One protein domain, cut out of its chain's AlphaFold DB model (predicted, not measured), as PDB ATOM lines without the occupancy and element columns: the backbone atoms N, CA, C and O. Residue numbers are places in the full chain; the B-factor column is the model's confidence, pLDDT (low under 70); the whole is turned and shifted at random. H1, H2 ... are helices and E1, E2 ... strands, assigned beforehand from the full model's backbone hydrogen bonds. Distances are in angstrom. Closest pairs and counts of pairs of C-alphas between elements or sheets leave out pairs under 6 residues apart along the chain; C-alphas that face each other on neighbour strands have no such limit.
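AT A GLANCE: This is residues 27 to 98 and 105 to 208 of the 208 residues of an uncharacterized protein of Sphingopyxis macrogoltabida (UniProt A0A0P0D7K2). One strongly twisted sheet of eight strands curls round the helix H1, which sits in the curl with its residues 31 to 43. Helix H3 packs across strands E5, E6 and E7, with the shorter H2 next to it, while the small H4 covers E1, and a long loop, residues 179 to 202, leads from E7 back to E8. The printed part has 176 residues, with four named helices and eight named strands in the order H1 E1 H2 H3 E2 H4 E3 E4 E5 E6 E7 E8. The sheet is branched at E5 and mixed, with E1 and E3 parallel and the other neighbour pairs antiparallel; the class is mixed, helices and strands. The whole is compact, with a radius of gyration of the C-alphas of 15.9 A and spans of 40 by 39 by 28 A.

HOW THE PARTS SIT: In the branched sheet, E5, residues 144 to 152, has three neighbours. E3, residues 132 to 136, and E4, residues 139 to 141, lie on one side of E5, and E6, residues 157 to 167, lies on the other side. E3 runs on into E4 across a break of 2 residues, at 45 degrees. Within hydrogen-bond range are N 134 and O 150 at 2.9 A for E3 and E5, N 139 and O 146 at 3.0 A for E4 and E5, and N 147 and O 162 at 3.0 A for E5 and E6. E7, residues 170 to 178, is an edge strand antiparallel to E6, with N 163 and O 175 at 2.9 A, and it bends by 51 degrees at residue 175. E4, E5, E6 and E7 form a meander, each strand the antiparallel neighbour of the one before, and each successive two form a hairpin. E1, residues 54 to 62, is parallel to E3 at 23 degrees, with N 58 and O 133 at 3.0 A, and bends by 58 degrees at residue 59. E8, residues 203 to 207, is antiparallel to E1, with N 57 and O 204 at 2.8 A. The edge strand E2, residues 118 to 122, is antiparallel to E8, with N 120 and O 205 at 3.0 A. The sheet curls round H1, residues 27 to 43; their closest C-alphas include those of Met 31 and Val 140 in E4, 7.1 A apart. H3, residues 83 to 95, is on the sheet at a height of 8.9 A and runs across the strands, at 66 degrees to E5 on the local plane; its closest C-alphas to E7 are those of Tyr 88 and His 175, 6.4 A apart. H2, residues 66 to 74, is also on the sheet, and H2 and H3 only just touch, with 3 pairs of C-alphas within 8 A. The closest are those of Gln 73 and Leu 89, 6.6 A apart, and the two form a helical hairpin at a shallow tilt of 14 degrees, opposite ways. H4, residues 124 to 129, lies over E1 at a height of 8.6 A, with the C-alphas of Cys 56 and Cys 127 closest at 5.8 A. H1 is apart from H2, H3 and H4. Each O i to N i+4 pair is within hydrogen-bond range in H1, H2 and H3, and 1 of 2 in H4.

IN THESE COORDINATES: H1 begins at C-alpha 27 at (27.550, -30.607, 19.167) and is 24.4 A long from first to last C-alpha. E6, the longest strand, measures 31.8 A and begins at C-alpha 157 at (8.435, -5.243, 7.134). E5 measures 25.9 A, E7 23.1 A, E1 22.0 A and H3 18.8 A. The shorter H2, H4, E2, E3, E4 and E8 complete the set, and E8 ends at C-alpha 207 at (2.120, -9.157, 26.323).

THE WHOLE: The C-alphas farthest apart are those of Asn 27 and Gly 187, 47.9 A. Residues 99 to 104 are not printed, and C-alphas 98 and 105 are 21.0 A apart across the cut. The link from E7 to E8, 24 residues, is long. Mean pLDDT of the printed part is 79.3; it is under 70 at 31 residues, among them residues 75 to 78 and 178 to 200.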
ATOM      1  N   ASN A  27      27.298 -31.894  19.825       60.44
ATOM      2  CA  ASN A  27      27.550 -30.607  19.167       60.44
ATOM      3  C   ASN A  27      26.280 -30.012  18.538       60.44
ATOM      4  O   ASN A  27      26.067 -28.806  18.650       60.44
ATOM      5  N   SER A  28      25.422 -30.836  17.925       67.88
ATOM      6  CA  SER A  28      24.112 -30.395  17.427       67.88
ATOM      7  C   SER A  28      23.233 -29.881  18.570       67.88
ATOM      8  O   SER A  28      22.728 -28.763  18.503       67.88
ATOM      9  N   ASP A  29      23.120 -30.640  19.660       77.06
ATOM     10  CA  ASP A  29      22.286 -30.290  20.814       77.06
ATOM     11  C   ASP A  29      22.815 -29.047  21.556       77.06
ATOM     12  O   ASP A  29      22.043 -28.285  22.134       77.06
ATOM     13  N   ALA A  30      24.133 -28.820  21.569       78.94
ATOM     14  CA  ALA A  30      24.732 -27.594  22.102       78.94
ATOM     15  C   ALA A  30      24.479 -26.380  21.188       78.94
ATOM     16  O   ALA A  30      24.181 -25.293  21.674       78.94
ATOM     17  N   MET A  31      24.555 -26.569  19.868       81.81
ATOM     18  CA  MET A  31      24.296 -25.522  18.876       81.81
ATOM     19  C   MET A  31      22.824 -25.093  18.849       81.81
ATOM     20  O   MET A  31      22.553 -23.902  18.724       81.81
ATOM     21  N   LEU A  32      21.885 -26.038  18.957       88.00
ATOM     22  CA  LEU A  32      20.452 -25.737  19.042       88.00
ATOM     23  C   LEU A  32      20.139 -24.949  20.321       88.00
ATOM     24  O   LEU A  32      19.480 -23.920  20.238       88.00
ATOM     25  N   ARG A  33      20.726 -25.339  21.463       89.12
ATOM     26  CA  ARG A  33      20.620 -24.583  22.723       89.12
ATOM     27  C   ARG A  33      21.193 -23.166  22.629       89.12
ATOM     28  O   ARG A  33      20.534 -22.233  23.067       89.12
ATOM     29  N   ASP A  34      22.376 -22.980  22.036       91.19
ATOM     30  CA  ASP A  34      22.925 -21.632  21.800       91.19
ATOM     31  C   ASP A  34      22.016 -20.798  20.866       91.19
ATOM     32  O   ASP A  34      21.898 -19.592  21.053       91.19
ATOM     33  N   GLU A  35      21.350 -21.419  19.886       92.62
ATOM     34  CA  GLU A  35      20.376 -20.755  19.006       92.62
ATOM     35  C   GLU A  35      19.088 -20.349  19.743       92.62
ATOM     36  O   GLU A  35      18.671 -19.199  19.609       92.62
ATOM     37  N   ASP A  36      18.490 -21.236  20.546       92.81
ATOM     38  CA  ASP A  36      17.278 -20.931  21.325       92.81
ATOM     39  C   ASP A  36      17.544 -19.849  22.387       92.81
ATOM     40  O   ASP A  36      16.775 -18.893  22.495       92.81
ATOM     41  N   VAL A  37      18.684 -19.913  23.088       92.06
ATOM     42  CA  VAL A  37      19.123 -18.864  24.031       92.06
ATOM     43  C   VAL A  37      19.230 -17.505  23.340       92.06
ATOM     44  O   VAL A  37      18.761 -16.507  23.878       92.06
ATOM     45  N   LEU A  38      19.797 -17.441  22.134       93.44
ATOM     46  CA  LEU A  38      19.941 -16.186  21.389       93.44
ATOM     47  C   LEU A  38      18.608 -15.633  20.863       93.44
ATOM     48  O   LEU A  38      18.445 -14.415  20.786       93.44
ATOM     49  N   VAL A  39      17.656 -16.506  20.522       93.81
ATOM     50  CA  VAL A  39      16.276 -16.123  20.184       93.81
ATOM     51  C   VAL A  39      15.566 -15.550  21.412       93.81
ATOM     52  O   VAL A  39      15.031 -14.443  21.342       93.81
ATOM     53  N   ARG A  40      15.627 -16.244  22.552       91.75
ATOM     54  CA  ARG A  40      15.065 -15.803  23.837       91.75
ATOM     55  C   ARG A  40      15.668 -14.469  24.290       91.75
ATOM     56  O   ARG A  40      14.930 -13.527  24.563       91.75
ATOM     57  N   ASP A  41      16.994 -14.346  24.296       89.69
ATOM     58  CA  ASP A  41      17.716 -13.125  24.692       89.69
ATOM     59  C   ASP A  41      17.443 -11.946  23.738       89.69
ATOM     60  O   ASP A  41      17.510 -10.781  24.139       89.69
ATOM     61  N   PHE A  42      17.109 -12.218  22.470       90.75
ATOM     62  CA  PHE A  42      16.579 -11.201  21.566       90.75
ATOM     63  C   PHE A  42      15.155 -10.787  21.964       90.75
ATOM     64  O   PHE A  42      14.937  -9.612  22.248       90.75
ATOM     65  N   LEU A  43      14.199 -11.716  22.029       90.31
ATOM     66  CA  LEU A  43      12.786 -11.398  22.280       90.31
ATOM     67  C   LEU A  43      12.571 -10.735  23.652       90.31
ATOM     68  O   LEU A  43      11.862  -9.734  23.749       90.31
ATOM     69  N   LEU A  44      13.234 -11.240  24.695       87.19
ATOM     70  CA  LEU A  44      13.129 -10.732  26.067       87.19
ATOM     71  C   LEU A  44      14.085  -9.564  26.370       87.19
ATOM     72  O   LEU A  44      13.971  -8.958  27.432       87.19
ATOM     73  N   GLY A  45      15.031  -9.238  25.480       78.25
ATOM     74  CA  GLY A  45      16.089  -8.243  25.723       78.25
ATOM     75  C   GLY A  45      16.208  -7.123  24.681       78.25
ATOM     76  O   GLY A  45      16.998  -6.197  24.868       78.25
ATOM     77  N   ASP A  46      15.465  -7.166  23.570       74.88
ATOM     78  CA  ASP A  46      15.551  -6.138  22.531       74.88
ATOM     79  C   ASP A  46      14.791  -4.862  22.897       74.88
ATOM     80  O   ASP A  46      13.588  -4.877  23.131       74.88
ATOM     81  N   MET A  47      15.475  -3.715  22.844       70.38
ATOM     82  CA  MET A  47      14.867  -2.405  23.108       70.38
ATOM     83  C   MET A  47      13.667  -2.068  22.205       70.38
ATOM     84  O   MET A  47      12.893  -1.179  22.554       70.38
ATOM     85  N   THR A  48      13.515  -2.715  21.049       71.12
ATOM     86  CA  THR A  48      12.342  -2.564  20.172       71.12
ATOM     87  C   THR A  48      11.172  -3.379  20.700       71.12
ATOM     88  O   THR A  48      10.102  -2.816  20.895       71.12
ATOM     89  N   ALA A  49      11.392  -4.657  21.027       71.44
ATOM     90  CA  ALA A  49      10.398  -5.503  21.689       71.44
ATOM     91  C   ALA A  49       9.923  -4.872  23.014       71.44
ATOM     92  O   ALA A  49       8.728  -4.755  23.266       71.44
ATOM     93  N   TRP A  50      10.847  -4.316  23.804       75.25
ATOM     94  CA  TRP A  50      10.537  -3.588  25.039       75.25
ATOM     95  C   TRP A  50       9.755  -2.277  24.858       75.25
ATOM     96  O   TRP A  50       9.254  -1.756  25.855       75.25
ATOM     97  N   LYS A  51       9.633  -1.727  23.645       80.62
ATOM     98  CA  LYS A  51       8.772  -0.559  23.369       80.62
ATOM     99  C   LYS A  51       7.347  -0.943  22.978       80.62
ATOM    100  O   LYS A  51       6.479  -0.076  22.982       80.62
ATOM    101  N   LEU A  52       7.114  -2.207  22.643       79.38
ATOM    102  CA  LEU A  52       5.799  -2.736  22.310       79.38
ATOM    103  C   LEU A  52       5.106  -3.201  23.603       79.38
ATOM    104  O   LEU A  52       5.751  -3.734  24.509       79.38
ATOM    105  N   SER A  53       3.799  -2.960  23.704       81.44
ATOM    106  CA  SER A  53       2.947  -3.487  24.783       81.44
ATOM    107  C   SER A  53       2.529  -4.936  24.526       81.44
ATOM    108  O   SER A  53       2.370  -5.704  25.466       81.44
ATOM    109  N   SER A  54       2.378  -5.297  23.251       88.06
ATOM    110  CA  SER A  54       2.115  -6.647  22.762       88.06
ATOM    111  C   SER A  54       2.823  -6.841  21.422       88.06
ATOM    112  O   SER A  54       2.891  -5.903  20.617       88.06
ATOM    113  N   PHE A  55       3.369  -8.030  21.178       90.00
ATOM    114  CA  PHE A  55       3.890  -8.429  19.870       90.00
ATOM    115  C   PHE A  55       3.825  -9.944  19.672       90.00
ATOM    116  O   PHE A  55       3.895 -10.712  20.628       90.00
ATOM    117  N   CYS A  56       3.759 -10.379  18.416       91.25
ATOM    118  CA  CYS A  56       3.880 -11.787  18.071       91.25
ATOM    119  C   CYS A  56       5.323 -12.202  17.765       91.25
ATOM    120  O   CYS A  56       6.133 -11.435  17.235       91.25
ATOM    121  N   PHE A  57       5.603 -13.478  17.990       92.25
ATOM    122  CA  PHE A  57       6.783 -14.191  17.523       92.25
ATOM    123  C   PHE A  57       6.331 -15.399  16.694       92.25
ATOM    124  O   PHE A  57       5.564 -16.226  17.184       92.25
ATOM    125  N   ASN A  58       6.797 -15.507  15.443       91.38
ATOM    126  CA  ASN A  58       6.675 -16.753  14.681       91.38
ATOM    127  C   ASN A  58       7.763 -17.723  15.162       91.38
ATOM    128  O   ASN A  58       8.946 -17.506  14.889       91.38
ATOM    129  N   THR A  59       7.357 -18.775  15.869       91.31
ATOM    130  CA  THR A  59       8.251 -19.781  16.452       91.31
ATOM    131  C   THR A  59       8.889 -20.678  15.391       91.31
ATOM    132  O   THR A  59       9.902 -21.320  15.665       91.31
ATOM    133  N   THR A  60       8.368 -20.685  14.162       91.75
ATOM    134  CA  THR A  60       8.997 -21.326  13.005       91.75
ATOM    135  C   THR A  60      10.175 -20.472  12.518       91.75
ATOM    136  O   THR A  60      10.014 -19.539  11.731       91.75
ATOM    137  N   LEU A  61      11.385 -20.810  12.978       91.31
ATOM    138  CA  LEU A  61      12.644 -20.196  12.557       91.31
ATOM    139  C   LEU A  61      12.929 -20.539  11.091       91.31
ATOM    140  O   LEU A  61      13.252 -21.688  10.766       91.31
ATOM    141  N   GLU A  62      12.834 -19.542  10.214       89.12
ATOM    142  CA  GLU A  62      13.000 -19.703   8.769       89.12
ATOM    143  C   GLU A  62      14.416 -20.185   8.424       89.12
ATOM    144  O   GLU A  62      15.416 -19.661   8.924       89.12
ATOM    145  N   GLY A  63      14.504 -21.200   7.561       89.50
ATOM    146  CA  GLY A  63      15.776 -21.739   7.097       89.50
ATOM    147  C   GLY A  63      16.688 -20.680   6.469       89.50
ATOM    148  O   GLY A  63      16.228 -19.757   5.803       89.50
ATOM    149  N   LEU A  64      17.998 -20.844   6.651       88.44
ATOM    150  CA  LEU A  64      19.000 -20.053   5.941       88.44
ATOM    151  C   LEU A  64      19.590 -20.869   4.795       88.44
ATOM    152  O   LEU A  64      20.022 -22.009   4.988       88.44
ATOM    153  N   ASP A  65      19.683 -20.237   3.628       86.38
ATOM    154  CA  ASP A  65      20.443 -20.715   2.480       86.38
ATOM    155  C   ASP A  65      21.539 -19.702   2.076       86.38
ATOM    156  O   ASP A  65      21.757 -18.669   2.722       86.38
ATOM    157  N   ALA A  66      22.285 -20.024   1.016       83.88
ATOM    158  CA  ALA A  66      23.346 -19.154   0.514       83.88
ATOM    159  C   ALA A  66      22.808 -17.818  -0.040       83.88
ATOM    160  O   ALA A  66      23.463 -16.787   0.130       83.88
ATOM    161  N   ASN A  67      21.614 -17.819  -0.641       79.50
ATOM    162  CA  ASN A  67      20.985 -16.638  -1.233       79.50
ATOM    163  C   ASN A  67      20.549 -15.653  -0.141       79.50
ATOM    164  O   ASN A  67      20.840 -14.457  -0.233       79.50
ATOM    165  N   SER A  68      19.919 -16.155   0.928       78.94
ATOM    166  CA  SER A  68      19.548 -15.380   2.115       78.94
ATOM    167  C   SER A  68      20.773 -14.688   2.708       78.94
ATOM    168  O   SER A  68      20.743 -13.487   2.973       78.94
ATOM    169  N   LEU A  69      21.889 -15.406   2.866       79.25
ATOM    170  CA  LEU A  69      23.113 -14.831   3.427       79.25
ATOM    171  C   LEU A  69      23.809 -13.835   2.503       79.25
ATOM    172  O   LEU A  69      24.352 -12.839   2.987       79.25
ATOM    173  N   GLU A  70      23.794 -14.066   1.192       79.19
ATOM    174  CA  GLU A  70      24.317 -13.094   0.234       79.19
ATOM    175  C   GLU A  70      23.488 -11.799   0.259       79.19
ATOM    176  O   GLU A  70      24.049 -10.699   0.289       79.19
ATOM    177  N   TRP A  71      22.160 -11.914   0.332       73.62
ATOM    178  CA  TRP A  71      21.251 -10.776   0.475       73.62
ATOM    179  C   TRP A  71      21.499 -10.003   1.781       73.62
ATOM    180  O   TRP A  71      21.703  -8.787   1.743       73.62
ATOM    181  N   LEU A  72      21.621 -10.695   2.921       73.88
ATOM    182  CA  LEU A  72      21.934 -10.089   4.226       73.88
ATOM    183  C   LEU A  72      23.292  -9.354   4.239       73.88
ATOM    184  O   LEU A  72      23.451  -8.352   4.939       73.88
ATOM    185  N   GLN A  73      24.271  -9.790   3.436       76.44
ATOM    186  CA  GLN A  73      25.546  -9.077   3.254       76.44
ATOM    187  C   GLN A  73      25.441  -7.839   2.344       76.44
ATOM    188  O   GLN A  73      26.281  -6.935   2.440       76.44
ATOM    189  N   LYS A  74      24.427  -7.775   1.472       73.06
ATOM    190  CA  LYS A  74      24.136  -6.635   0.583       73.06
ATOM    191  C   LYS A  74      23.266  -5.558   1.251       73.06
ATOM    192  O   LYS A  74      23.306  -4.414   0.802       73.06
ATOM    193  N   LEU A  75      22.561  -5.880   2.341       63.44
ATOM    194  CA  LEU A  75      21.643  -4.969   3.051       63.44
ATOM    195  C   LEU A  75      22.182  -3.566   3.410       63.44
ATOM    196  O   LEU A  75      21.407  -2.620   3.292       63.44
ATOM    197  N   PRO A  76      23.468  -3.345   3.767       62.81
ATOM    198  CA  PRO A  76      24.004  -1.991   3.997       62.81
ATOM    199  C   PRO A  76      24.123  -1.104   2.740       62.81
ATOM    200  O   PRO A  76      24.802  -0.078   2.772       62.81
ATOM    201  N   GLY A  77      23.548  -1.522   1.610       66.31
ATOM    202  CA  GLY A  77      23.514  -0.768   0.363       66.31
ATOM    203  C   GLY A  77      24.879  -0.565  -0.318       66.31
ATOM    204  O   GLY A  77      25.921  -1.070   0.135       66.31
ATOM    205  N   PRO A  78      24.884   0.181  -1.440       65.19
ATOM    206  CA  PRO A  78      26.092   0.511  -2.197       65.19
ATOM    207  C   PRO A  78      26.861   1.728  -1.644       65.19
ATOM    208  O   PRO A  78      27.956   2.017  -2.117       65.19
ATOM    209  N   GLY A  79      26.304   2.454  -0.666       72.19
ATOM    210  CA  GLY A  79      26.850   3.720  -0.164       72.19
ATOM    211  C   GLY A  79      28.151   3.611   0.646       72.19
ATOM    212  O   GLY A  79      28.662   2.528   0.945       72.19
ATOM    213  N   ARG A  80      28.698   4.769   1.047       77.38
ATOM    214  CA  ARG A  80      29.911   4.852   1.879       77.38
ATOM    215  C   ARG A  80      29.631   4.363   3.305       77.38
ATOM    216  O   ARG A  80      29.083   5.087   4.125       77.38
ATOM    217  N   LYS A  81      30.102   3.156   3.613       79.81
ATOM    218  CA  LYS A  81      29.854   2.466   4.890       79.81
ATOM    219  C   LYS A  81      30.590   3.112   6.069       79.81
ATOM    220  O   LYS A  81      31.813   3.314   6.035       79.81
ATOM    221  N   SER A  82      29.860   3.354   7.152       83.38
ATOM    222  CA  SER A  82      30.367   3.824   8.444       83.38
ATOM    223  C   SER A  82      31.380   2.849   9.070       83.38
ATOM    224  O   SER A  82      31.659   1.754   8.568       83.38
ATOM    225  N   LYS A  83      31.986   3.237  10.200       83.81
ATOM    226  CA  LYS A  83      32.857   2.336  10.980       83.81
ATOM    227  C   LYS A  83      32.069   1.156  11.577       83.81
ATOM    228  O   LYS A  83      32.621   0.061  11.672       83.81
ATOM    229  N   VAL A  84      30.801   1.372  11.941       80.69
ATOM    230  CA  VAL A  84      29.926   0.361  12.557       80.69
ATOM    231  C   VAL A  84      29.511  -0.683  11.523       80.69
ATOM    232  O   VAL A  84      29.794  -1.863  11.717       80.69
ATOM    233  N   GLU A  85      28.976  -0.266  10.374       81.00
ATOM    234  CA  GLU A  85      28.553  -1.182   9.299       81.00
ATOM    235  C   GLU A  85      29.718  -2.012   8.750       81.00
ATOM    236  O   GLU A  85      29.576  -3.209   8.504       81.00
ATOM    237  N   ARG A  86      30.912  -1.413   8.611       84.75
ATOM    238  CA  ARG A  86      32.123  -2.154   8.218       84.75
ATOM    239  C   ARG A  86      32.534  -3.205   9.251       84.75
ATOM    240  O   ARG A  86      33.086  -4.235   8.864       84.75
ATOM    241  N   LYS A  87      32.280  -2.973  10.545       85.88
ATOM    242  CA  LYS A  87      32.540  -3.962  11.603       85.88
ATOM    243  C   LYS A  87      31.465  -5.055  11.610       85.88
ATOM    244  O   LYS A  87      31.835  -6.224  11.618       85.88
ATOM    245  N   TYR A  88      30.185  -4.694  11.495       84.88
ATOM    246  CA  TYR A  88      29.078  -5.639  11.307       84.88
ATOM    247  C   TYR A  88      29.336  -6.580  10.120       84.88
ATOM    248  O   TYR A  88      29.348  -7.791  10.303       84.88
ATOM    249  N   LEU A  89      29.654  -6.051   8.930       86.75
ATOM    250  CA  LEU A  89      29.912  -6.874   7.739       86.75
ATOM    251  C   LEU A  89      31.127  -7.795   7.893       86.75
ATOM    252  O   LEU A  89      31.134  -8.899   7.353       86.75
ATOM    253  N   ARG A  90      32.162  -7.360   8.623       89.19
ATOM    254  CA  ARG A  90      33.318  -8.206   8.948       89.19
ATOM    255  C   ARG A  90      32.915  -9.364   9.859       89.19
ATOM    256  O   ARG A  90      33.353 -10.489   9.635       89.19
ATOM    257  N   ASP A  91      32.101  -9.094  10.874       89.44
ATOM    258  CA  ASP A  91      31.643 -10.114  11.814       89.44
ATOM    259  C   ASP A  91      30.627 -11.073  11.166       89.44
ATOM    260  O   ASP A  91      30.764 -12.282  11.344       89.44
ATOM    261  N   LEU A  92      29.723 -10.575  10.314       88.44
ATOM    262  CA  LEU A  92      28.817 -11.384   9.489       88.44
ATOM    263  C   LEU A  92      29.595 -12.335   8.564       88.44
ATOM    264  O   LEU A  92      29.386 -13.544   8.610       88.44
ATOM    265  N   LYS A  93      30.580 -11.827   7.808       88.81
ATOM    266  CA  LYS A  93      31.466 -12.674   6.984       88.81
ATOM    267  C   LYS A  93      32.258 -13.693   7.809       88.81
ATOM    268  O   LYS A  93      32.546 -14.783   7.327       88.81
ATOM    269  N   SER A  94      32.622 -13.347   9.046       90.06
ATOM    270  CA  SER A  94      33.355 -14.232   9.959       90.06
ATOM    271  C   SER A  94      32.503 -15.403  10.457       90.06
ATOM    272  O   SER A  94      33.051 -16.489  10.641       90.06
ATOM    273  N   VAL A  95      31.204 -15.198  10.696       89.12
ATOM    274  CA  VAL A  95      30.290 -16.253  11.169       89.12
ATOM    275  C   VAL A  95      29.687 -17.057  10.008       89.12
ATOM    276  O   VAL A  95      29.508 -18.264  10.146       89.12
ATOM    277  N   SER A  96      29.497 -16.445   8.831       87.88
ATOM    278  CA  SER A  96      29.028 -17.116   7.606       87.88
ATOM    279  C   SER A  96      30.139 -17.777   6.768       87.88
ATOM    280  O   SER A  96      29.875 -18.276   5.676       87.88
ATOM    281  N   ALA A  97      31.402 -17.754   7.208       86.31
ATOM    282  CA  ALA A  97      32.501 -18.395   6.480       86.31
ATOM    283  C   ALA A  97      32.323 -19.922   6.470       86.31
ATOM    284  O   ALA A  97      32.133 -20.500   7.537       86.31
ATOM    285  N   LYS A  98      32.454 -20.589   5.310       84.94
ATOM    286  CA  LYS A  98      32.108 -22.020   5.137       84.94
ATOM    287  C   LYS A  98      30.700 -22.321   5.678       84.94
ATOM    288  O   LYS A  98      30.545 -23.099   6.614       84.94
ATOM    289  N   ARG A 105      13.156 -24.792  11.340       91.25
ATOM    290  CA  ARG A 105      12.769 -25.551  12.546       91.25
ATOM    291  C   ARG A 105      11.818 -24.750  13.428       91.25
ATOM    292  O   ARG A 105      11.754 -23.537  13.296       91.25
ATOM    293  N   LEU A 106      11.180 -25.412  14.388       90.75
ATOM    294  CA  LEU A 106      10.570 -24.724  15.526       90.75
ATOM    295  C   LEU A 106      11.658 -24.303  16.528       90.75
ATOM    296  O   LEU A 106      12.588 -25.072  16.794       90.75
ATOM    297  N   ALA A 107      11.558 -23.084  17.051       91.06
ATOM    298  CA  ALA A 107      12.275 -22.617  18.237       91.06
ATOM    299  C   ALA A 107      11.819 -23.404  19.473       91.06
ATOM    300  O   ALA A 107      10.654 -23.803  19.541       91.06
ATOM    301  N   SER A 108      12.694 -23.575  20.468       90.56
ATOM    302  CA  SER A 108      12.184 -23.842  21.815       90.56
ATOM    303  C   SER A 108      11.525 -22.570  22.339       90.56
ATOM    304  O   SER A 108      12.079 -21.476  22.215       90.56
ATOM    305  N   THR A 109      10.323 -22.716  22.882       84.38
ATOM    306  CA  THR A 109       9.562 -21.630  23.513       84.38
ATOM    307  C   THR A 109       9.579 -21.725  25.034       84.38
ATOM    308  O   THR A 109       9.064 -20.840  25.712       84.38
ATOM    309  N   GLU A 110      10.179 -22.790  25.568       78.75
ATOM    310  CA  GLU A 110      10.486 -22.923  26.985       78.75
ATOM    311  C   GLU A 110      11.301 -21.700  27.444       78.75
ATOM    312  O   GLU A 110      12.079 -21.130  26.678       78.75
ATOM    313  N   GLU A 111      11.102 -21.275  28.692       81.25
ATOM    314  CA  GLU A 111      11.725 -20.084  29.298       81.25
ATOM    315  C   GLU A 111      11.259 -18.707  28.769       81.25
ATOM    316  O   GLU A 111      11.591 -17.703  29.403       81.25
ATOM    317  N   LEU A 112      10.453 -18.604  27.698       84.50
ATOM    318  CA  LEU A 112       9.811 -17.323  27.335       84.50
ATOM    319  C   LEU A 112       8.806 -16.878  28.413       84.50
ATOM    320  O   LEU A 112       8.801 -15.711  28.803       84.50
ATOM    321  N   ASP A 113       8.045 -17.829  28.958       74.50
ATOM    322  CA  ASP A 113       7.045 -17.649  30.023       74.50
ATOM    323  C   ASP A 113       7.647 -17.181  31.368       74.50
ATOM    324  O   ASP A 113       6.918 -16.793  32.278       74.50
ATOM    325  N   GLY A 114       8.979 -17.221  31.516       67.38
ATOM    326  CA  GLY A 114       9.704 -16.706  32.685       67.38
ATOM    327  C   GLY A 114      10.167 -15.249  32.548       67.38
ATOM    328  O   GLY A 114      10.907 -14.759  33.404       67.38
ATOM    329  N   GLY A 115       9.809 -14.580  31.450       77.19
ATOM    330  CA  GLY A 115      10.234 -13.222  31.126       77.19
ATOM    331  C   GLY A 115       9.372 -12.104  31.737       77.19
ATOM    332  O   GLY A 115       8.462 -12.347  32.525       77.19
ATOM    333  N   PRO A 116       9.620 -10.842  31.339       84.25
ATOM    334  CA  PRO A 116       8.811  -9.676  31.712       84.25
ATOM    335  C   PRO A 116       7.517  -9.549  30.881       84.25
ATOM    336  O   PRO A 116       6.932  -8.469  30.830       84.25
ATOM    337  N   PHE A 117       7.119 -10.615  30.185       85.06
ATOM    338  CA  PHE A 117       5.936 -10.685  29.335       85.06
ATOM    339  C   PHE A 117       5.119 -11.920  29.725       85.06
ATOM    340  O   PHE A 117       5.682 -12.993  29.934       85.06
ATOM    341  N   GLN A 118       3.797 -11.786  29.754       90.00
ATOM    342  CA  GLN A 118       2.885 -12.920  29.677       90.00
ATOM    343  C   GLN A 118       2.941 -13.502  28.263       90.00
ATOM    344  O   GLN A 118       2.987 -12.762  27.279       90.00
ATOM    345  N   VAL A 119       2.928 -14.828  28.162       92.25
ATOM    346  CA  VAL A 119       3.022 -15.546  26.889       92.25
ATOM    347  C   VAL A 119       1.745 -16.347  26.670       92.25
ATOM    348  O   VAL A 119       1.258 -17.021  27.575       92.25
ATOM    349  N   LYS A 120       1.194 -16.282  25.457       92.56
ATOM    350  CA  LYS A 120       0.047 -17.101  25.038       92.56
ATOM    351  C   LYS A 120       0.202 -17.572  23.596       92.56
ATOM    352  O   LYS A 120       0.909 -16.951  22.802       92.56
ATOM    353  N   ALA A 121      -0.496 -18.648  23.243       91.69
ATOM    354  CA  ALA A 121      -0.624 -19.072  21.852       91.69
ATOM    355  C   ALA A 121      -1.307 -17.971  21.023       91.69
ATOM    356  O   ALA A 121      -2.376 -17.488  21.397       91.69
ATOM    357  N   GLY A 122      -0.683 -17.580  19.912       88.00
ATOM    358  CA  GLY A 122      -1.224 -16.614  18.962       88.00
ATOM    359  C   GLY A 122      -1.870 -17.300  17.763       88.00
ATOM    360  O   GLY A 122      -1.447 -18.380  17.347       88.00
ATOM    361  N   LYS A 123      -2.876 -16.650  17.178       85.44
ATOM    362  CA  LYS A 123      -3.450 -17.047  15.885       85.44
ATOM    363  C   LYS A 123      -2.878 -16.201  14.756       85.44
ATOM    364  O   LYS A 123      -2.379 -15.100  14.987       85.44
ATOM    365  N   LEU A 124      -2.979 -16.701  13.526       82.06
ATOM    366  CA  LEU A 124      -2.487 -15.994  12.347       82.06
ATOM    367  C   LEU A 124      -3.145 -14.610  12.213       82.06
ATOM    368  O   LEU A 124      -2.447 -13.616  12.043       82.06
ATOM    369  N   GLU A 125      -4.463 -14.534  12.379       82.31
ATOM    370  CA  GLU A 125      -5.263 -13.314  12.222       82.31
ATOM    371  C   GLU A 125      -4.891 -12.236  13.262       82.31
ATOM    372  O   GLU A 125      -4.839 -11.039  12.963       82.31
ATOM    373  N   GLU A 126      -4.561 -12.668  14.484       82.44
ATOM    374  CA  GLU A 126      -4.081 -11.803  15.571       82.44
ATOM    375  C   GLU A 126      -2.670 -11.254  15.256       82.44
ATOM    376  O   GLU A 126      -2.363 -10.091  15.528       82.44
ATOM    377  N   CYS A 127      -1.824 -12.055  14.600       84.31
ATOM    378  CA  CYS A 127      -0.446 -11.700  14.251       84.31
ATOM    379  C   CYS A 127      -0.267 -11.029  12.875       84.31
ATOM    380  O   CYS A 127       0.799 -10.475  12.592       84.31
ATOM    381  N   GLU A 128      -1.289 -11.020  12.021       77.38
ATOM    382  CA  GLU A 128      -1.335 -10.195  10.805       77.38
ATOM    383  C   GLU A 128      -1.564  -8.713  11.113       77.38
ATOM    384  O   GLU A 128      -1.072  -7.838  10.395       77.38
ATOM    385  N   THR A 129      -2.305  -8.431  12.186       75.69
ATOM    386  CA  THR A 129      -2.664  -7.072  12.617       75.69
ATOM    387  C   THR A 129      -1.730  -6.512  13.697       75.69
ATOM    388  O   THR A 129      -1.699  -5.299  13.912       75.69
ATOM    389  N   SER A 130      -0.913  -7.367  14.317       82.12
ATOM    390  CA  SER A 130       0.074  -7.000  15.341       82.12
ATOM    391  C   SER A 130       1.487  -6.807  14.774       82.12
ATOM    392  O   SER A 130       1.800  -7.190  13.645       82.12
ATOM    393  N   ALA A 131       2.380  -6.216  15.573       85.12
ATOM    394  CA  ALA A 131       3.813  -6.273  15.296       85.12
ATOM    395  C   ALA A 131       4.309  -7.715  15.499       85.12
ATOM    396  O   ALA A 131       4.083  -8.294  16.558       85.12
ATOM    397  N   THR A 132       4.989  -8.286  14.504       87.75
ATOM    398  CA  THR A 132       5.341  -9.712  14.461       87.75
ATOM    399  C   THR A 132       6.807  -9.901  14.095       87.75
ATOM    400  O   THR A 132       7.225  -9.601  12.974       87.75
ATOM    401  N   PHE A 133       7.602 -10.452  15.012       89.12
ATOM    402  CA  PHE A 133       8.976 -10.858  14.734       89.12
ATOM    403  C   PHE A 133       8.998 -12.218  14.036       89.12
ATOM    404  O   PHE A 133       8.497 -13.217  14.556       89.12
ATOM    405  N   ARG A 134       9.611 -12.256  12.853       88.81
ATOM    406  CA  ARG A 134       9.863 -13.478  12.084       88.81
ATOM    407  C   ARG A 134      11.364 -13.672  11.993       88.81
ATOM    408  O   ARG A 134      12.051 -12.839  11.400       88.81
ATOM    409  N   LEU A 135      11.866 -14.716  12.641       91.31
ATOM    410  CA  LEU A 135      13.298 -14.949  12.794       91.31
ATOM    411  C   LEU A 135      13.779 -16.028  11.831       91.31
ATOM    412  O   LEU A 135      13.059 -16.974  11.521       91.31
ATOM    413  N   GLN A 136      15.020 -15.886  11.391       91.31
ATOM    414  CA  GLN A 136      15.741 -16.910  10.651       91.31
ATOM    415  C   GLN A 136      16.581 -17.757  11.614       91.31
ATOM    416  O   GLN A 136      16.881 -17.334  12.734       91.31
ATOM    417  N   ARG A 137      16.997 -18.947  11.169       93.06
ATOM    418  CA  ARG A 137      17.967 -19.796  11.881       93.06
ATOM    419  C   ARG A 137      19.202 -18.982  12.286       93.06
ATOM    420  O   ARG A 137      19.765 -18.258  11.468       93.06
ATOM    421  N   VAL A 138      19.687 -19.144  13.512       93.12
ATOM    422  CA  VAL A 138      20.885 -18.439  13.992       93.12
ATOM    423  C   VAL A 138      22.142 -19.138  13.468       93.12
ATOM    424  O   VAL A 138      22.282 -20.367  13.530       93.12
ATOM    425  N   LEU A 139      23.101 -18.351  12.978       92.25
ATOM    426  CA  LEU A 139      24.454 -18.836  12.711       92.25
ATOM    427  C   LEU A 139      25.305 -18.688  13.964       92.25
ATOM    428  O   LEU A 139      25.484 -17.571  14.436       92.25
ATOM    429  N   VAL A 140      25.894 -19.775  14.459       90.50
ATOM    430  CA  VAL A 140      26.829 -19.757  15.595       90.50
ATOM    431  C   VAL A 140      28.186 -20.281  15.128       90.50
ATOM    432  O   VAL A 140      28.269 -21.367  14.554       90.50
ATOM    433  N   LYS A 141      29.263 -19.513  15.348       90.00
ATOM    434  CA  LYS A 141      30.632 -19.906  14.980       90.00
ATOM    435  C   LYS A 141      31.691 -19.175  15.803       90.00
ATOM    436  O   LYS A 141      31.689 -17.950  15.874       90.00
ATOM    437  N   ASN A 142      32.648 -19.920  16.362       88.69
ATOM    438  CA  ASN A 142      33.845 -19.396  17.041       88.69
ATOM    439  C   ASN A 142      33.545 -18.296  18.086       88.69
ATOM    440  O   ASN A 142      34.188 -17.246  18.098       88.69
ATOM    441  N   GLY A 143      32.529 -18.504  18.932       90.00
ATOM    442  CA  GLY A 143      32.125 -17.529  19.955       90.00
ATOM    443  C   GLY A 143      31.490 -16.246  19.402       90.00
ATOM    444  O   GLY A 143      31.381 -15.260  20.126       90.00
ATOM    445  N   LYS A 144      31.065 -16.234  18.137       93.38
ATOM    446  CA  LYS A 144      30.163 -15.231  17.564       93.38
ATOM    447  C   LYS A 144      28.867 -15.900  17.143       93.38
ATOM    448  O   LYS A 144      28.870 -17.080  16.787       93.38
ATOM    449  N   ALA A 145      27.797 -15.124  17.118       94.06
ATOM    450  CA  ALA A 145      26.563 -15.544  16.491       94.06
ATOM    451  C   ALA A 145      25.924 -14.414  15.684       94.06
ATOM    452  O   ALA A 145      26.215 -13.236  15.904       94.06
ATOM    453  N   PHE A 146      25.076 -14.790  14.736       92.88
ATOM    454  CA  PHE A 146      24.294 -13.883  13.913       92.88
ATOM    455  C   PHE A 146      22.849 -14.358  13.845       92.88
ATOM    456  O   PHE A 146      22.580 -15.475  13.402       92.88
ATOM    457  N   LEU A 147      21.957 -13.481  14.291       92.50
ATOM    458  CA  LEU A 147      20.511 -13.627  14.244       92.50
ATOM    459  C   LEU A 147      19.978 -12.562  13.286       92.50
ATOM    460  O   LEU A 147      20.339 -11.387  13.395       92.50
ATOM    461  N   SER A 148      19.126 -12.966  12.355       89.94
ATOM    462  CA  SER A 148      18.453 -12.078  11.410       89.94
ATOM    463  C   SER A 148      16.971 -12.394  11.335       89.94
ATOM    464  O   SER A 148      16.513 -13.452  11.767       89.94
ATOM    465  N   GLY A 149      16.210 -11.450  10.801       87.12
ATOM    466  CA  GLY A 149      14.773 -11.595  10.668       87.12
ATOM    467  C   GLY A 149      14.124 -10.352  10.092       87.12
ATOM    468  O   GLY A 149      14.794  -9.423   9.630       87.12
ATOM    469  N   VAL A 150      12.798 -10.338  10.149       84.75
ATOM    470  CA  VAL A 150      11.960  -9.199   9.784       84.75
ATOM    471  C   VAL A 150      11.021  -8.905  10.946       84.75
ATOM    472  O   VAL A 150      10.321  -9.794  11.428       84.75
ATOM    473  N   MET A 151      10.994  -7.649  11.385       85.56
ATOM    474  CA  MET A 151       9.909  -7.131  12.212       85.56
ATOM    475  C   MET A 151       8.795  -6.701  11.258       85.56
ATOM    476  O   MET A 151       8.887  -5.657  10.610       85.56
ATOM    477  N   ALA A 152       7.785  -7.551  11.108       82.06
ATOM    478  CA  ALA A 152       6.594  -7.252  10.335       82.06
ATOM    479  C   ALA A 152       5.636  -6.385  11.158       82.06
ATOM    480  O   ALA A 152       5.504  -6.552  12.366       82.06
ATOM    481  N   THR A 153       4.952  -5.470  10.489       75.25
ATOM    482  CA  THR A 153       3.835  -4.680  11.016       75.25
ATOM    483  C   THR A 153       2.761  -4.613   9.924       75.25
ATOM    484  O   THR A 153       3.087  -4.876   8.760       75.25
ATOM    485  N   PRO A 154       1.519  -4.189  10.225       70.19
ATOM    486  CA  PRO A 154       0.477  -4.023   9.204       70.19
ATOM    487  C   PRO A 154       0.872  -3.099   8.038       70.19
ATOM    488  O   PRO A 154       0.337  -3.228   6.937       70.19
ATOM    489  N   CYS A 155       1.812  -2.175   8.276       67.75
ATOM    490  CA  CYS A 155       2.253  -1.180   7.303       67.75
ATOM    491  C   CYS A 155       3.556  -1.525   6.566       67.75
ATOM    492  O   CYS A 155       3.709  -1.118   5.417       67.75
ATOM    493  N   ALA A 156       4.505  -2.216   7.208       70.88
ATOM    494  CA  ALA A 156       5.827  -2.486   6.637       70.88
ATOM    495  C   ALA A 156       6.541  -3.665   7.319       70.88
ATOM    496  O   ALA A 156       6.363  -3.907   8.516       70.88
ATOM    497  N   GLY A 157       7.424  -4.340   6.579       74.31
ATOM    498  CA  GLY A 157       8.435  -5.243   7.134       74.31
ATOM    499  C   GLY A 157       9.805  -4.567   7.237       74.31
ATOM    500  O   GLY A 157      10.363  -4.165   6.219       74.31
ATOM    501  N   VAL A 158      10.370  -4.485   8.445       77.00
ATOM    502  CA  VAL A 158      11.724  -3.954   8.688       77.00
ATOM    503  C   VAL A 158      12.705  -5.121   8.868       77.00
ATOM    504  O   VAL A 158      12.676  -5.774   9.917       77.00
ATOM    505  N   PRO A 159      13.569  -5.426   7.881       78.19
ATOM    506  CA  PRO A 159      14.619  -6.422   8.053       78.19
ATOM    507  C   PRO A 159      15.677  -5.952   9.056       78.19
ATOM    508  O   PRO A 159      16.034  -4.773   9.119       78.19
ATOM    509  N   PHE A 160      16.219  -6.884   9.835       81.75
ATOM    510  CA  PHE A 160      17.260  -6.598  10.816       81.75
ATOM    511  C   PHE A 160      18.294  -7.721  10.910       81.75
ATOM    512  O   PHE A 160      18.040  -8.874  10.557       81.75
ATOM    513  N   GLY A 161      19.478  -7.365  11.403       86.25
ATOM    514  CA  GLY A 161      20.568  -8.296  11.676       86.25
ATOM    515  C   GLY A 161      21.308  -7.919  12.953       86.25
ATOM    516  O   GLY A 161      21.668  -6.757  13.157       86.25
ATOM    517  N   ILE A 162      21.552  -8.899  13.820       88.75
ATOM    518  CA  ILE A 162      22.184  -8.717  15.128       88.75
ATOM    519  C   ILE A 162      23.369  -9.669  15.246       88.75
ATOM    520  O   ILE A 162      23.244 -10.878  15.055       88.75
ATOM    521  N   ILE A 163      24.533  -9.110  15.571       91.12
ATOM    522  CA  ILE A 163      25.749  -9.864  15.875       91.12
ATOM    523  C   ILE A 163      25.893  -9.955  17.389       91.12
ATOM    524  O   ILE A 163      26.004  -8.930  18.068       91.12
ATOM    525  N   PHE A 164      25.994 -11.180  17.888       93.56
ATOM    526  CA  PHE A 164      26.324 -11.490  19.272       93.56
ATOM    527  C   PHE A 164      27.754 -12.021  19.388       93.56
ATOM    528  O   PHE A 164      28.328 -12.560  18.433       93.56
ATOM    529  N   ARG A 165      28.339 -11.892  20.577       93.81
ATOM    530  CA  ARG A 165      29.646 -12.447  20.927       93.81
ATOM    531  C   ARG A 165      29.587 -13.089  22.308       93.81
ATOM    532  O   ARG A 165      29.157 -12.451  23.261       93.81
ATOM    533  N   LYS A 166      30.071 -14.324  22.420       92.81
ATOM    534  CA  LYS A 166      30.175 -15.041  23.690       92.81
ATOM    535  C   LYS A 166      31.305 -14.436  24.528       92.81
ATOM    536  O   LYS A 166      32.425 -14.266  24.028       92.81
ATOM    537  N   ARG A 167      31.019 -14.099  25.784       91.44
ATOM    538  CA  ARG A 167      31.993 -13.689  26.804       91.44
ATOM    539  C   ARG A 167      31.786 -14.560  28.039       91.44
ATOM    540  O   ARG A 167      30.748 -14.493  28.688       91.44
ATOM    541  N   GLY A 168      32.761 -15.419  28.333       89.06
ATOM    542  CA  GLY A 168      32.565 -16.492  29.308       89.06
ATOM    543  C   GLY A 168      31.396 -17.389  28.887       89.06
ATOM    544  O   GLY A 168      31.383 -17.901  27.768       89.06
ATOM    545  N   SER A 169      30.411 -17.546  29.770       85.56
ATOM    546  CA  SER A 169      29.176 -18.300  29.525       85.56
ATOM    547  C   SER A 169      28.063 -17.498  28.835       85.56
ATOM    548  O   SER A 169      27.126 -18.111  28.333       85.56
ATOM    549  N   GLN A 170      28.146 -16.164  28.786       87.81
ATOM    550  CA  GLN A 170      27.046 -15.294  28.348       87.81
ATOM    551  C   GLN A 170      27.206 -14.810  26.902       87.81
ATOM    552  O   GLN A 170      28.322 -14.644  26.402       87.81
ATOM    553  N   TRP A 171      26.082 -14.547  26.235       91.00
ATOM    554  CA  TRP A 171      26.038 -13.931  24.911       91.00
ATOM    555  C   TRP A 171      25.789 -12.424  25.028       91.00
ATOM    556  O   TRP A 171      24.746 -11.985  25.492       91.00
ATOM    557  N   GLU A 172      26.738 -11.611  24.568       90.94
ATOM    558  CA  GLU A 172      26.583 -10.156  24.520       90.94
ATOM    559  C   GLU A 172      26.222  -9.679  23.111       90.94
ATOM    560  O   GLU A 172      26.860 -10.059  22.123       90.94
ATOM    561  N   ARG A 173      25.263  -8.756  23.010       89.19
ATOM    562  CA  ARG A 173      24.964  -8.034  21.770       89.19
ATOM    563  C   ARG A 173      26.132  -7.114  21.399       89.19
ATOM    564  O   ARG A 173      26.440  -6.169  22.116       89.19
ATOM    565  N   GLN A 174      26.761  -7.358  20.251       86.31
ATOM    566  CA  GLN A 174      27.907  -6.576  19.780       86.31
ATOM    567  C   GLN A 174      27.522  -5.515  18.740       86.31
ATOM    568  O   GLN A 174      28.141  -4.453  18.708       86.31
ATOM    569  N   HIS A 175      26.548  -5.819  17.875       80.38
ATOM    570  CA  HIS A 175      25.986  -4.905  16.872       80.38
ATOM    571  C   HIS A 175      24.524  -5.244  16.618       80.38
ATOM    572  O   HIS A 175      24.197  -6.421  16.511       80.38
ATOM    573  N   ALA A 176      23.690  -4.228  16.421       78.12
ATOM    574  CA  ALA A 176      22.381  -4.365  15.797       78.12
ATOM    575  C   ALA A 176      22.329  -3.432  14.583       78.12
ATOM    576  O   ALA A 176      22.780  -2.286  14.662       78.12
ATOM    577  N   ALA A 177      21.806  -3.929  13.469       70.56
ATOM    578  CA  ALA A 177      21.523  -3.156  12.274       70.56
ATOM    579  C   ALA A 177      20.038  -3.330  11.942       70.56
ATOM    580  O   ALA A 177      19.609  -4.414  11.548       70.56
ATOM    581  N   TYR A 178      19.264  -2.261  12.129       67.75
ATOM    582  CA  TYR A 178      17.888  -2.167  11.649       67.75
ATOM    583  C   TYR A 178      17.940  -1.549  10.258       67.75
ATOM    584  O   TYR A 178      18.368  -0.402  10.097       67.75
ATOM    585  N   TYR A 179      17.549  -2.318   9.251       61.28
ATOM    586  CA  TYR A 179      17.561  -1.871   7.871       61.28
ATOM    587  C   TYR A 179      16.202  -1.279   7.544       61.28
ATOM    588  O   TYR A 179      15.326  -1.943   6.992       61.28
ATOM    589  N   TYR A 180      16.053   0.010   7.844       49.34
ATOM    590  CA  TYR A 180      15.139   0.817   7.054       49.34
ATOM    591  C   TYR A 180      15.582   0.685   5.594       49.34
ATOM    592  O   TYR A 180      16.687   1.099   5.227       49.34
ATOM    593  N   THR A 181      14.724   0.117   4.748       41.56
ATOM    594  CA  THR A 181      14.741   0.484   3.333       41.56
ATOM    595  C   THR A 181      14.663   2.012   3.269       41.56
ATOM    596  O   THR A 181      14.033   2.636   4.122       41.56
ATOM    597  N   ALA A 182      15.337   2.643   2.303       35.03
ATOM    598  CA  ALA A 182      15.616   4.089   2.319       35.03
ATOM    599  C   ALA A 182      14.379   5.020   2.212       35.03
ATOM    600  O   ALA A 182      14.525   6.225   2.034       35.03
ATOM    601  N   MET A 183      13.172   4.467   2.342       32.94
ATOM    602  CA  MET A 183      11.926   5.165   2.623       32.94
ATOM    603  C   MET A 183      11.165   4.382   3.703       32.94
ATOM    604  O   MET A 183      10.530   3.372   3.409       32.94
ATOM    605  N   GLY A 184      11.191   4.875   4.940       47.91
ATOM    606  CA  GLY A 184      10.111   4.656   5.901       47.91
ATOM    607  C   GLY A 184       9.309   5.954   5.998       47.91
ATOM    608  O   GLY A 184       9.711   6.821   6.774       47.91
ATOM    609  N   PRO A 185       8.270   6.167   5.168       32.97
ATOM    610  CA  PRO A 185       7.580   7.450   5.114       32.97
ATOM    611  C   PRO A 185       6.505   7.573   6.211       32.97
ATOM    612  O   PRO A 185       5.915   6.569   6.619       32.97
ATOM    613  N   PRO A 186       6.202   8.800   6.674       44.81
ATOM    614  CA  PRO A 186       4.999   9.060   7.455       44.81
ATOM    615  C   PRO A 186       3.760   8.862   6.565       44.81
ATOM    616  O   PRO A 186       3.676   9.431   5.479       44.81
ATOM    617  N   GLY A 187       2.801   8.061   7.037       45.84
ATOM    618  CA  GLY A 187       1.690   7.560   6.220       45.84
ATOM    619  C   GLY A 187       2.105   6.307   5.444       45.84
ATOM    620  O   GLY A 187       2.997   6.348   4.602       45.84
ATOM    621  N   CYS A 188       1.483   5.170   5.763       54.12
ATOM    622  CA  CYS A 188       1.951   3.850   5.339       54.12
ATOM    623  C   CYS A 188       1.974   3.678   3.808       54.12
ATOM    624  O   CYS A 188       0.933   3.525   3.171       54.12
ATOM    625  N   GLY A 189       3.179   3.675   3.230       36.94
ATOM    626  CA  GLY A 189       3.427   3.455   1.807       36.94
ATOM    627  C   GLY A 189       3.857   2.017   1.508       36.94
ATOM    628  O   GLY A 189       4.687   1.453   2.213       36.94
ATOM    629  N   TYR A 190       3.302   1.445   0.438       43.38
ATOM    630  CA  TYR A 190       3.576   0.093  -0.055       43.38
ATOM    631  C   TYR A 190       5.076  -0.250  -0.113       43.38
ATOM    632  O   TYR A 190       5.781   0.292  -0.956       43.38
ATOM    633  N   ILE A 191       5.518  -1.234   0.679       35.69
ATOM    634  CA  ILE A 191       6.512  -2.268   0.323       35.69
ATOM    635  C   ILE A 191       6.417  -3.389   1.370       35.69
ATOM    636  O   ILE A 191       6.487  -3.138   2.568       35.69
ATOM    637  N   SER A 192       6.304  -4.639   0.906       36.25
ATOM    638  CA  SER A 192       6.342  -5.847   1.744       36.25
ATOM    639  C   SER A 192       5.333  -5.866   2.907       36.25
ATOM    640  O   SER A 192       5.696  -5.743   4.079       36.25
ATOM    641  N   LYS A 193       4.060  -6.166   2.594       39.94
ATOM    642  CA  LYS A 193       3.271  -6.975   3.533       39.94
ATOM    643  C   LYS A 193       4.027  -8.293   3.682       39.94
ATOM    644  O   LYS A 193       4.070  -9.071   2.728       39.94
ATOM    645  N   ALA A 194       4.662  -8.521   4.830       43.91
ATOM    646  CA  ALA A 194       5.249  -9.822   5.121       43.91
ATOM    647  C   ALA A 194       4.115 -10.846   5.022       43.91
ATOM    648  O   ALA A 194       3.123 -10.698   5.731       43.91
ATOM    649  N   ALA A 195       4.230 -11.807   4.097       48.88
ATOM    650  CA  ALA A 195       3.113 -12.659   3.687       48.88
ATOM    651  C   ALA A 195       2.336 -13.188   4.900       48.88
ATOM    652  O   ALA A 195       2.968 -13.581   5.883       48.88
ATOM    653  N   ALA A 196       1.001 -13.202   4.836       45.16
ATOM    654  CA  ALA A 196       0.188 -14.017   5.737       45.16
ATOM    655  C   ALA A 196       0.874 -15.383   5.905       45.16
ATOM    656  O   ALA A 196       1.373 -15.932   4.915       45.16
ATOM    657  N   GLY A 197       1.048 -15.823   7.153       52.06
ATOM    658  CA  GLY A 197       1.963 -16.907   7.502       52.06
ATOM    659  C   GLY A 197       1.742 -18.165   6.667       52.06
ATOM    660  O   GLY A 197       0.640 -18.437   6.186       52.06
ATOM    661  N   ARG A 198       2.794 -18.965   6.485       57.12
ATOM    662  CA  ARG A 198       2.613 -20.295   5.890       57.12
ATOM    663  C   ARG A 198       1.735 -21.130   6.836       57.12
ATOM    664  O   ARG A 198       1.820 -20.934   8.043       57.12
ATOM    665  N   PRO A 199       0.974 -22.129   6.352       49.94
ATOM    666  CA  PRO A 199       0.198 -23.023   7.225       49.94
ATOM    667  C   PRO A 199       1.028 -23.802   8.267       49.94
ATOM    668  O   PRO A 199       0.474 -24.444   9.148       49.94
ATOM    669  N   THR A 200       2.360 -23.771   8.144       56.56
ATOM    670  CA  THR A 200       3.347 -24.327   9.082       56.56
ATOM    671  C   THR A 200       3.859 -23.321  10.122       56.56
ATOM    672  O   THR A 200       4.748 -23.656  10.906       56.56
ATOM    673  N   ASP A 201       3.398 -22.075  10.087       72.62
ATOM    674  CA  ASP A 201       3.817 -21.036  11.023       72.62
ATOM    675  C   ASP A 201       3.053 -21.205  12.338       72.62
ATOM    676  O   ASP A 201       1.833 -21.358  12.359       72.62
ATOM    677  N   SER A 202       3.789 -21.199  13.445       84.62
ATOM    678  CA  SER A 202       3.240 -21.265  14.797       84.62
ATOM    679  C   SER A 202       3.563 -19.959  15.504       84.62
ATOM    680  O   SER A 202       4.686 -19.467  15.411       84.62
ATOM    681  N   PHE A 203       2.587 -19.369  16.191       90.12
ATOM    682  CA  PHE A 203       2.733 -18.036  16.769       90.12
ATOM    683  C   PHE A 203       2.585 -18.062  18.287       90.12
ATOM    684  O   PHE A 203       1.722 -18.744  18.838       90.12
ATOM    685  N   LEU A 204       3.403 -17.254  18.952       92.94
ATOM    686  CA  LEU A 204       3.186 -16.824  20.329       92.94
ATOM    687  C   LEU A 204       2.955 -15.320  20.352       92.94
ATOM    688  O   LEU A 204       3.554 -14.597  19.559       92.94
ATOM    689  N   ILE A 205       2.127 -14.863  21.282       92.31
ATOM    690  CA  ILE A 205       1.956 -13.454  21.626       92.31
ATOM    691  C   ILE A 205       2.645 -13.221  22.971       92.31
ATOM    692  O   ILE A 205       2.429 -13.987  23.911       92.31
ATOM    693  N   LEU A 206       3.468 -12.175  23.039       92.56
ATOM    694  CA  LEU A 206       4.147 -11.699  24.238       92.56
ATOM    695  C   LEU A 206       3.534 -10.348  24.631       92.56
ATOM    696  O   LEU A 206       3.634  -9.380  23.877       92.56
ATOM    697  N   GLU A 207       2.893 -10.295  25.797       89.94
ATOM    698  CA  GLU A 207       2.120  -9.157  26.323       89.94
ATOM    699  C   GLU A 207       2.683  -8.668  27.659       89.94
ATOM    700  O   GLU A 207       3.165  -9.468  28.454       89.94
ATOM    701  N   LYS A 208       2.645  -7.358  27.912       84.75
ATOM    702  CA  LYS A 208       3.102  -6.746  29.172       84.75
ATOM    703  C   LYS A 208       1.980  -6.546  30.184       84.75
ATOM    704  O   LYS A 208       0.917  -6.046  29.757       84.75
TER     705      LYS A 208